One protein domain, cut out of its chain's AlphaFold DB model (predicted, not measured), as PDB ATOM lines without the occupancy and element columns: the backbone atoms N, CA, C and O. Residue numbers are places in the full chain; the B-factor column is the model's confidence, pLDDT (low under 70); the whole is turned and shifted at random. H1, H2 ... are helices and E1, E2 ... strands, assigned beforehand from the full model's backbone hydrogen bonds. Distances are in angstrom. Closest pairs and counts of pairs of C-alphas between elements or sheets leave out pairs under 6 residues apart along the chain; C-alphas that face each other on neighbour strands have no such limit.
ATOM      1  N   SER A 285     173.335  49.944 401.327       71.31
ATOM      2  CA  SER A 285     172.461  48.987 400.645       71.31
ATOM      3  C   SER A 285     173.097  48.433 399.365       71.31
ATOM      4  O   SER A 285     173.059  47.233 399.108       71.31
ATOM      5  N   LYS A 286     173.797  49.278 398.598       70.81
ATOM      6  CA  LYS A 286     174.499  48.854 397.370       70.81
ATOM      7  C   LYS A 286     175.729  47.992 397.633       70.81
ATOM      8  O   LYS A 286     176.169  47.266 396.749       70.81
ATOM      9  N   LEU A 287     176.318  48.041 398.829       69.31
ATOM     10  CA  LEU A 287     177.406  47.115 399.172       69.31
ATOM     11  C   LEU A 287     176.894  45.684 399.263       69.31
ATOM     12  O   LEU A 287     177.620  44.756 398.908       69.31
ATOM     13  N   PHE A 288     175.641  45.523 399.676       66.62
ATOM     14  CA  PHE A 288     174.984  44.230 399.719       66.62
ATOM     15  C   PHE A 288     174.600  43.748 398.322       66.62
ATOM     16  O   PHE A 288     174.688  42.553 398.068       66.62
ATOM     17  N   GLU A 289     174.332  44.639 397.359       68.44
ATOM     18  CA  GLU A 289     174.216  44.238 395.947       68.44
ATOM     19  C   GLU A 289     175.507  43.585 395.435       68.44
ATOM     20  O   GLU A 289     175.443  42.585 394.724       68.44
ATOM     21  N   PHE A 290     176.689  44.080 395.822       66.56
ATOM     22  CA  PHE A 290     177.957  43.429 395.463       66.56
ATOM     23  C   PHE A 290     178.117  42.051 396.114       66.56
ATOM     24  O   PHE A 290     178.673  41.142 395.497       66.56
ATOM     25  N   GLU A 291     177.624  41.860 397.336       68.12
ATOM     26  CA  GLU A 291     177.574  40.529 397.951       68.12
ATOM     27  C   GLU A 291     176.558  39.632 397.231       68.12
ATOM     28  O   GLU A 291     176.855  38.476 396.929       68.12
ATOM     29  N   MET A 292     175.425  40.191 396.807       68.06
ATOM     30  CA  MET A 292     174.451  39.527 395.949       68.06
ATOM     31  C   MET A 292     175.035  39.190 394.574       68.06
ATOM     32  O   MET A 292     174.664  38.168 393.999       68.06
ATOM     33  N   MET A 293     176.010  39.945 394.056       70.06
ATOM     34  CA  MET A 293     176.718  39.566 392.830       70.06
ATOM     35  C   MET A 293     177.464  38.239 392.979       70.06
ATOM     36  O   MET A 293     177.600  37.504 392.002       70.06
ATOM     37  N   SER A 294     177.873  37.885 394.201       71.25
ATOM     38  CA  SER A 294     178.419  36.563 394.512       71.25
ATOM     39  C   SER A 294     177.373  35.448 394.423       71.25
ATOM     40  O   SER A 294     177.741  34.281 394.407       71.25
ATOM     41  N   SER A 295     176.076  35.743 394.341       76.38
ATOM     42  CA  SER A 295     175.052  34.728 394.053       76.38
ATOM     43  C   SER A 295     174.938  34.419 392.555       76.38
ATOM     44  O   SER A 295     174.527  33.318 392.178       76.38
ATOM     45  N   TYR A 296     175.358  35.344 391.683       84.25
ATOM     46  CA  TYR A 296     175.344  35.115 390.245       84.25
ATOM     47  C   TYR A 296     176.443  34.117 389.871       84.25
ATOM     48  O   TYR A 296     177.617  34.254 390.226       84.25
ATOM     49  N   ARG A 297     176.044  33.063 389.159       83.06
ATOM     50  CA  ARG A 297     176.945  32.038 388.634       83.06
ATOM     51  C   ARG A 297     176.819  32.004 387.114       83.06
ATOM     52  O   ARG A 297     175.694  32.058 386.613       83.06
ATOM     53  N   PRO A 298     177.938  31.902 386.379       84.12
ATOM     54  CA  PRO A 298     177.893  31.664 384.939       84.12
ATOM     55  C   PRO A 298     177.027  30.431 384.634       84.12
ATOM     56  O   PRO A 298     176.940  29.514 385.444       84.12
ATOM     57  N   GLY A 299     176.320  30.442 383.504       80.62
ATOM     58  CA  GLY A 299     175.388  29.377 383.106       80.62
ATOM     59  C   GLY A 299     173.980  29.474 383.715       80.62
ATOM     60  O   GLY A 299     173.015  29.085 383.061       80.62
ATOM     61  N   LYS A 300     173.811  30.078 384.902       83.44
ATOM     62  CA  LYS A 300     172.490  30.292 385.522       83.44
ATOM     63  C   LYS A 300     171.951  31.687 385.198       83.44
ATOM     64  O   LYS A 300     172.558  32.693 385.545       83.44
ATOM     65  N   LEU A 301     170.782  31.748 384.559       84.44
ATOM     66  CA  LEU A 301     170.109  33.003 384.198       84.44
ATOM     67  C   LEU A 301     168.839  33.190 385.039       84.44
ATOM     68  O   LEU A 301     168.037  32.259 385.163       84.44
ATOM     69  N   SER A 302     168.650  34.388 385.601       87.00
ATOM     70  CA  SER A 302     167.438  34.747 386.350       87.00
ATOM     71  C   SER A 302     166.224  34.816 385.423       87.00
ATOM     72  O   SER A 302     166.366  35.111 384.239       87.00
ATOM     73  N   LYS A 303     165.018  34.562 385.949       87.00
ATOM     74  CA  LYS A 303     163.772  34.595 385.155       87.00
ATOM     75  C   LYS A 303     163.580  35.940 384.446       87.00
ATOM     76  O   LYS A 303     163.281  35.951 383.259       87.00
ATOM     77  N   GLU A 304     163.850  37.032 385.154       89.94
ATOM     78  CA  GLU A 304     163.801  38.396 384.621       89.94
ATOM     79  C   GLU A 304     164.774  38.589 383.448       89.94
ATOM     80  O   GLU A 304     164.400  39.119 382.406       89.94
ATOM     81  N   LEU A 305     166.005  38.077 383.564       87.69
ATOM     82  CA  LEU A 305     166.976  38.144 382.474       87.69
ATOM     83  C   LEU A 305     166.565  37.262 381.286       87.69
ATOM     84  O   LEU A 305     166.792  37.647 380.142       87.69
ATOM     85  N   LYS A 306     165.949  36.097 381.527       87.00
ATOM     86  CA  LYS A 306     165.429  35.242 380.448       87.00
ATOM     87  C   LYS A 306     164.333  35.945 379.652       87.00
ATOM     88  O   LYS A 306     164.365  35.909 378.424       87.00
ATOM     89  N   GLU A 307     163.422  36.615 380.348       88.75
ATOM     90  CA  GLU A 307     162.346  37.396 379.741       88.75
ATOM     91  C   GLU A 307     162.890  38.603 378.966       88.75
ATOM     92  O   GLU A 307     162.534  38.795 377.805       88.75
ATOM     93  N   ALA A 308     163.831  39.357 379.547       90.38
ATOM     94  CA  ALA A 308     164.477  40.486 378.876       90.38
ATOM     95  C   ALA A 308     165.256  40.069 377.614       90.38
ATOM     96  O   ALA A 308     165.320  40.820 376.640       90.38
ATOM     97  N   LEU A 309     165.834  38.862 377.616       87.38
ATOM     98  CA  LEU A 309     166.507  38.268 376.458       87.38
ATOM     99  C   LEU A 309     165.533  37.671 375.428       87.38
ATOM    100  O   LEU A 309     165.985  37.194 374.387       87.38
ATOM    101  N   GLY A 310     164.224  37.677 375.699       85.75
ATOM    102  CA  GLY A 310     163.214  37.079 374.828       85.75
ATOM    103  C   GLY A 310     163.367  35.565 374.688       85.75
ATOM    104  O   GLY A 310     163.010  35.003 373.653       85.75
ATOM    105  N   MET A 311     163.943  34.898 375.692       83.62
ATOM    106  CA  MET A 311     164.040  33.444 375.696       83.62
ATOM    107  C   MET A 311     162.666  32.873 376.044       83.62
ATOM    108  O   MET A 311     162.216  32.952 377.188       83.62
ATOM    109  N   ASP A 312     161.989  32.321 375.036       67.81
ATOM    110  CA  ASP A 312     160.719  31.627 375.221       67.81
ATOM    111  C   ASP A 312     160.886  30.503 376.245       67.81
ATOM    112  O   ASP A 312     161.840  29.730 376.183       67.81
ATOM    113  N   ILE A 313     159.903  30.339 377.134       61.34
ATOM    114  CA  ILE A 313     159.881  29.338 378.222       61.34
ATOM    115  C   ILE A 313     160.162  27.900 377.718       61.34
ATOM    116  O   ILE A 313     160.520  27.022 378.498       61.34
ATOM    117  N   ARG A 314     160.018  27.652 376.408       59.59
ATOM    118  CA  ARG A 314     160.268  26.364 375.741       59.59
ATOM    119  C   ARG A 314     161.702  26.168 375.247       59.59
ATOM    120  O   ARG A 314     162.120  25.028 375.089       59.59
ATOM    121  N   SER A 315     162.434  27.242 374.958       64.88
ATOM    122  CA  SER A 315     163.842  27.186 374.561       64.88
ATOM    123  C   SER A 315     164.668  27.755 375.705       64.88
ATOM    124  O   SER A 315     164.903  28.955 375.801       64.88
ATOM    125  N   ASN A 316     165.095  26.873 376.607       70.50
ATOM    126  CA  ASN A 316     165.903  27.250 377.767       70.50
ATOM    127  C   ASN A 316     167.371  27.571 377.399       70.50
ATOM    128  O   ASN A 316     168.183  27.864 378.276       70.50
ATOM    129  N   SER A 317     167.709  27.510 376.106       80.31
ATOM    130  CA  SER A 317     169.060  27.677 375.583       80.31
ATOM    131  C   SER A 317     169.389  29.148 375.330       80.31
ATOM    132  O   SER A 317     168.755  29.778 374.480       80.31
ATOM    133  N   PRO A 318     170.455  29.689 375.939       86.56
ATOM    134  CA  PRO A 318     170.935  31.023 375.611       86.56
ATOM    135  C   PRO A 318     171.369  31.145 374.141       86.56
ATOM    136  O   PRO A 318     171.880  30.180 373.565       86.56
ATOM    137  N   PRO A 319     171.265  32.335 373.519       85.81
ATOM    138  CA  PRO A 319     171.571  32.515 372.095       85.81
ATOM    139  C   PRO A 319     173.047  32.257 371.753       85.81
ATOM    140  O   PRO A 319     173.392  31.935 370.617       85.81
ATOM    141  N   TRP A 320     173.944  32.374 372.734       87.31
ATOM    142  CA  TRP A 320     175.365  32.071 372.561       87.31
ATOM    143  C   TRP A 320     175.703  30.581 372.712       87.31
ATOM    144  O   TRP A 320     176.819  30.197 372.367       87.31
ATOM    145  N   ALA A 321     174.772  29.727 373.153       87.06
ATOM    146  CA  ALA A 321     175.017  28.293 373.323       87.06
ATOM    147  C   ALA A 321     175.412  27.616 371.999       87.06
ATOM    148  O   ALA A 321     176.347  26.818 371.959       87.06
ATOM    149  N   GLN A 322     174.790  28.004 370.877       85.62
ATOM    150  CA  GLN A 322     175.155  27.484 369.552       85.62
ATOM    151  C   GLN A 322     176.597  27.849 369.167       85.62
ATOM    152  O   GLN A 322     177.318  27.033 368.593       85.62
ATOM    153  N   ARG A 323     177.039  29.067 369.501       88.44
ATOM    154  CA  ARG A 323     178.426  29.495 369.264       88.44
ATOM    155  C   ARG A 323     179.403  28.785 370.190       88.44
ATOM    156  O   ARG A 323     180.487  28.447 369.738       88.44
ATOM    157  N   MET A 324     179.011  28.519 371.433       88.31
ATOM    158  CA  MET A 324     179.807  27.755 372.394       88.31
ATOM    159  C   MET A 324     180.025  26.310 371.926       88.31
ATOM    160  O   MET A 324     181.132  25.802 372.026       88.31
ATOM    161  N   LYS A 325     179.023  25.675 371.300       85.19
ATOM    162  CA  LYS A 325     179.198  24.357 370.659       85.19
ATOM    163  C   LYS A 325     180.186  24.386 369.486       85.19
ATOM    164  O   LYS A 325     180.899  23.416 369.267       85.19
ATOM    165  N   ALA A 326     180.221  25.481 368.723       88.88
ATOM    166  CA  ALA A 326     181.077  25.604 367.539       88.88
ATOM    167  C   ALA A 326     182.523  26.021 367.862       88.88
ATOM    168  O   ALA A 326     183.459  25.538 367.232       88.88
ATOM    169  N   LEU A 327     182.699  26.952 368.802       89.62
ATOM    170  CA  LEU A 327     183.995  27.530 369.174       89.62
ATOM    171  C   LEU A 327     184.626  26.840 370.390       89.62
ATOM    172  O   LEU A 327     185.825  26.987 370.608       89.62
ATOM    173  N   GLY A 328     183.832  26.102 371.163       85.50
ATOM    174  CA  GLY A 328     184.225  25.550 372.450       85.50
ATOM    175  C   GLY A 328     183.855  26.453 373.639       85.50
ATOM    176  O   GLY A 328     183.255  27.524 373.469       85.50
ATOM    177  N   PRO A 329     184.193  26.009 374.860       88.75
ATOM    178  CA  PRO A 329     183.902  26.724 376.097       88.75
ATOM    179  C   PRO A 329     184.657  28.064 376.177       88.75
ATOM    180  O   PRO A 329     185.730  28.212 375.582       88.75
ATOM    181  N   PRO A 330     184.161  29.063 376.931       90.19
ATOM    182  CA  PRO A 330     184.914  30.282 377.201       90.19
ATOM    183  C   PRO A 330     186.243  29.981 377.909       90.19
ATOM    184  O   PRO A 330     186.270  29.172 378.835       90.19
ATOM    185  N   PRO A 331     187.338  30.685 377.570       90.12
ATOM    186  CA  PRO A 331     188.674  30.365 378.081       90.12
ATOM    187  C   PRO A 331     188.804  30.514 379.605       90.12
ATOM    188  O   PRO A 331     189.619  29.838 380.221       90.12
ATOM    189  N   SER A 332     187.997  31.383 380.224       89.56
ATOM    190  CA  SER A 332     187.954  31.567 381.682       89.56
ATOM    191  C   SER A 332     187.171  30.478 382.419       89.56
ATOM    192  O   SER A 332     187.315  30.361 383.632       89.56
ATOM    193  N   TYR A 333     186.358  29.690 381.708       89.06
ATOM    194  CA  TYR A 333     185.555  28.601 382.266       89.06
ATOM    195  C   TYR A 333     185.744  27.321 381.436       89.06
ATOM    196  O   TYR A 333     184.841  26.942 380.688       89.06
ATOM    197  N   PRO A 334     186.903  26.641 381.557       86.50
ATOM    198  CA  PRO A 334     187.226  25.471 380.735       86.50
ATOM    199  C   PRO A 334     186.246  24.303 380.894       86.50
ATOM    200  O   PRO A 334     186.042  23.551 379.950       86.50
ATOM    201  N   HIS A 335     185.634  24.177 382.072       84.62
ATOM    202  CA  HIS A 335     184.696  23.104 382.418       84.62
ATOM    203  C   HIS A 335     183.237  23.441 382.089       84.62
ATOM    204  O   HIS A 335     182.348  22.768 382.582       84.62
ATOM    205  N   MET A 336     182.954  24.505 381.335       85.88
ATOM    206  CA  MET A 336     181.581  24.903 381.013       85.88
ATOM    207  C   MET A 336     181.202  24.461 379.602       85.88
ATOM    208  O   MET A 336     181.736  24.998 378.639       85.88
ATOM    209  N   SER A 337     180.240  23.564 379.450       82.19
ATOM    210  CA  SER A 337     179.791  23.046 378.159       82.19
ATOM    211  C   SER A 337     178.321  23.395 377.888       82.19
ATOM    212  O   SER A 337     177.578  23.831 378.766       82.19
ATOM    213  N   ALA A 338     177.895  23.284 376.628       82.25
ATOM    214  CA  ALA A 338     176.495  23.453 376.247       82.25
ATOM    215  C   ALA A 338     175.924  22.095 375.821       82.25
ATOM    216  O   ALA A 338     176.352  21.539 374.806       82.25
ATOM    217  N   ASN A 339     174.933  21.598 376.562       75.94
ATOM    218  CA  ASN A 339     174.280  20.313 376.318       75.94
ATOM    219  C   ASN A 339     173.516  20.284 374.993       75.94
ATOM    220  O   ASN A 339     173.277  21.317 374.364       75.94
ATOM    221  N   GLU A 340     173.071  19.101 374.562       71.06
ATOM    222  CA  GLU A 340     172.282  18.922 373.334       71.06
ATOM    223  C   GLU A 340     171.032  19.818 373.304       71.06
ATOM    224  O   GLU A 340     170.789  20.477 372.292       71.06
ATOM    225  N   GLU A 341     170.370  19.985 374.451       70.81
ATOM    226  CA  GLU A 341     169.205  20.861 374.674       70.81
ATOM    227  C   GLU A 341     169.548  22.367 374.714       70.81
ATOM    228  O   GLU A 341     168.664  23.222 374.718       70.81
ATOM    229  N   GLY A 342     170.842  22.706 374.690       69.94
ATOM    230  CA  GLY A 342     171.364  24.074 374.684       69.94
ATOM    231  C   GLY A 342     171.446  24.727 376.066       69.94
ATOM    232  O   GLY A 342     171.813  25.897 376.181       69.94
ATOM    233  N   GLU A 343     171.167  23.968 377.123       75.56
ATOM    234  CA  GLU A 343     171.473  24.371 378.491       75.56
ATOM    235  C   GLU A 343     172.987  24.411 378.718       75.56
ATOM    236  O   GLU A 343     173.724  23.552 378.230       75.56
ATOM    237  N   ILE A 344     173.452  25.431 379.437       79.62
ATOM    238  CA  ILE A 344     174.865  25.594 379.774       79.62
ATOM    239  C   ILE A 344     175.108  24.872 381.093       79.62
ATOM    240  O   ILE A 344     174.591  25.292 382.130       79.62
ATOM    241  N   ILE A 345     175.886  23.800 381.034       78.56
ATOM    242  CA  ILE A 345     176.219  22.941 382.166       78.56
ATOM    243  C   ILE A 345     177.716  23.065 382.447       78.56
ATOM    244  O   ILE A 345     178.492  23.505 381.600       78.56
ATOM    245  N   PHE A 346     178.120  22.754 383.668       80.06
ATOM    246  CA  PHE A 346     179.524  22.539 383.977       80.06
ATOM    247  C   PHE A 346     179.768  21.036 383.928       80.06
ATOM    248  O   PHE A 346     179.058  20.303 384.606       80.06
ATOM    249  N   ASP A 347     180.706  20.587 383.094       71.19
ATOM    250  CA  ASP A 347     181.104  19.185 383.043       71.19
ATOM    251  C   ASP A 347     181.551  18.791 384.455       71.19
ATOM    252  O   ASP A 347     182.528  19.344 384.971       71.19
TER     253      ASP A 347
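This is residues 285 to 347 of the 459 residues of the protein "DEBR0S1_07448g1_1" of Dekkera bruxellensis (UniProt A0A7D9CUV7). A free arm, residues 285 to 297 with H1, sticks out from a loose body in which the short helix H3 packs on a small hairpin of E1 and E2, chiefly at E1. H2 is set off from these parts, between two loop stretches. The printed part has 63 residues with three named helices and two named strands, in the order H1 H2 H3 E1 E2; the sheet, E1 - E2, is antiparallel. The class is mixed, helices and strands, with under half of the residues in named elements. The whole is loose, with a radius of gyration of the C-alphas of 13.4 A, and only just flat, spanning 41 by 28 by 15 A.

H1, residues 285 to 293, stands free with residues 294 to 297. H2, residues 303 to 308, is apart from H1. H3, residues 321 to 327, is apart from both. E1, residues 336 to 338, comes closest to H3 at the C-alphas of Ala 321 and Ala 338, 5.8 A apart. E2, residues 344 to 346, forms an antiparallel hairpin with E1, at 142 degrees between directions; N 337 and O 345 are within hydrogen-bond range at 2.8 A. In H1, H2 and H3 every O i to N i+4 pair is within that range.

H1 begins at C-alpha 285 (172.461, 48.987, 400.645) and is 13.0 A long. H2 measures 8.6 A and H3 9.9 A. E2 ends at C-alpha 346 (179.524, 22.539, 383.977).

The C-alphas farthest apart, of Ser 285 and Ala 326, are 41.4 A apart. The printed part has no cut. The link from H2 to H3 is long, with 12 residues. The pLDDT is under 70 at residues 287 to 292, 312 to 315 and 342.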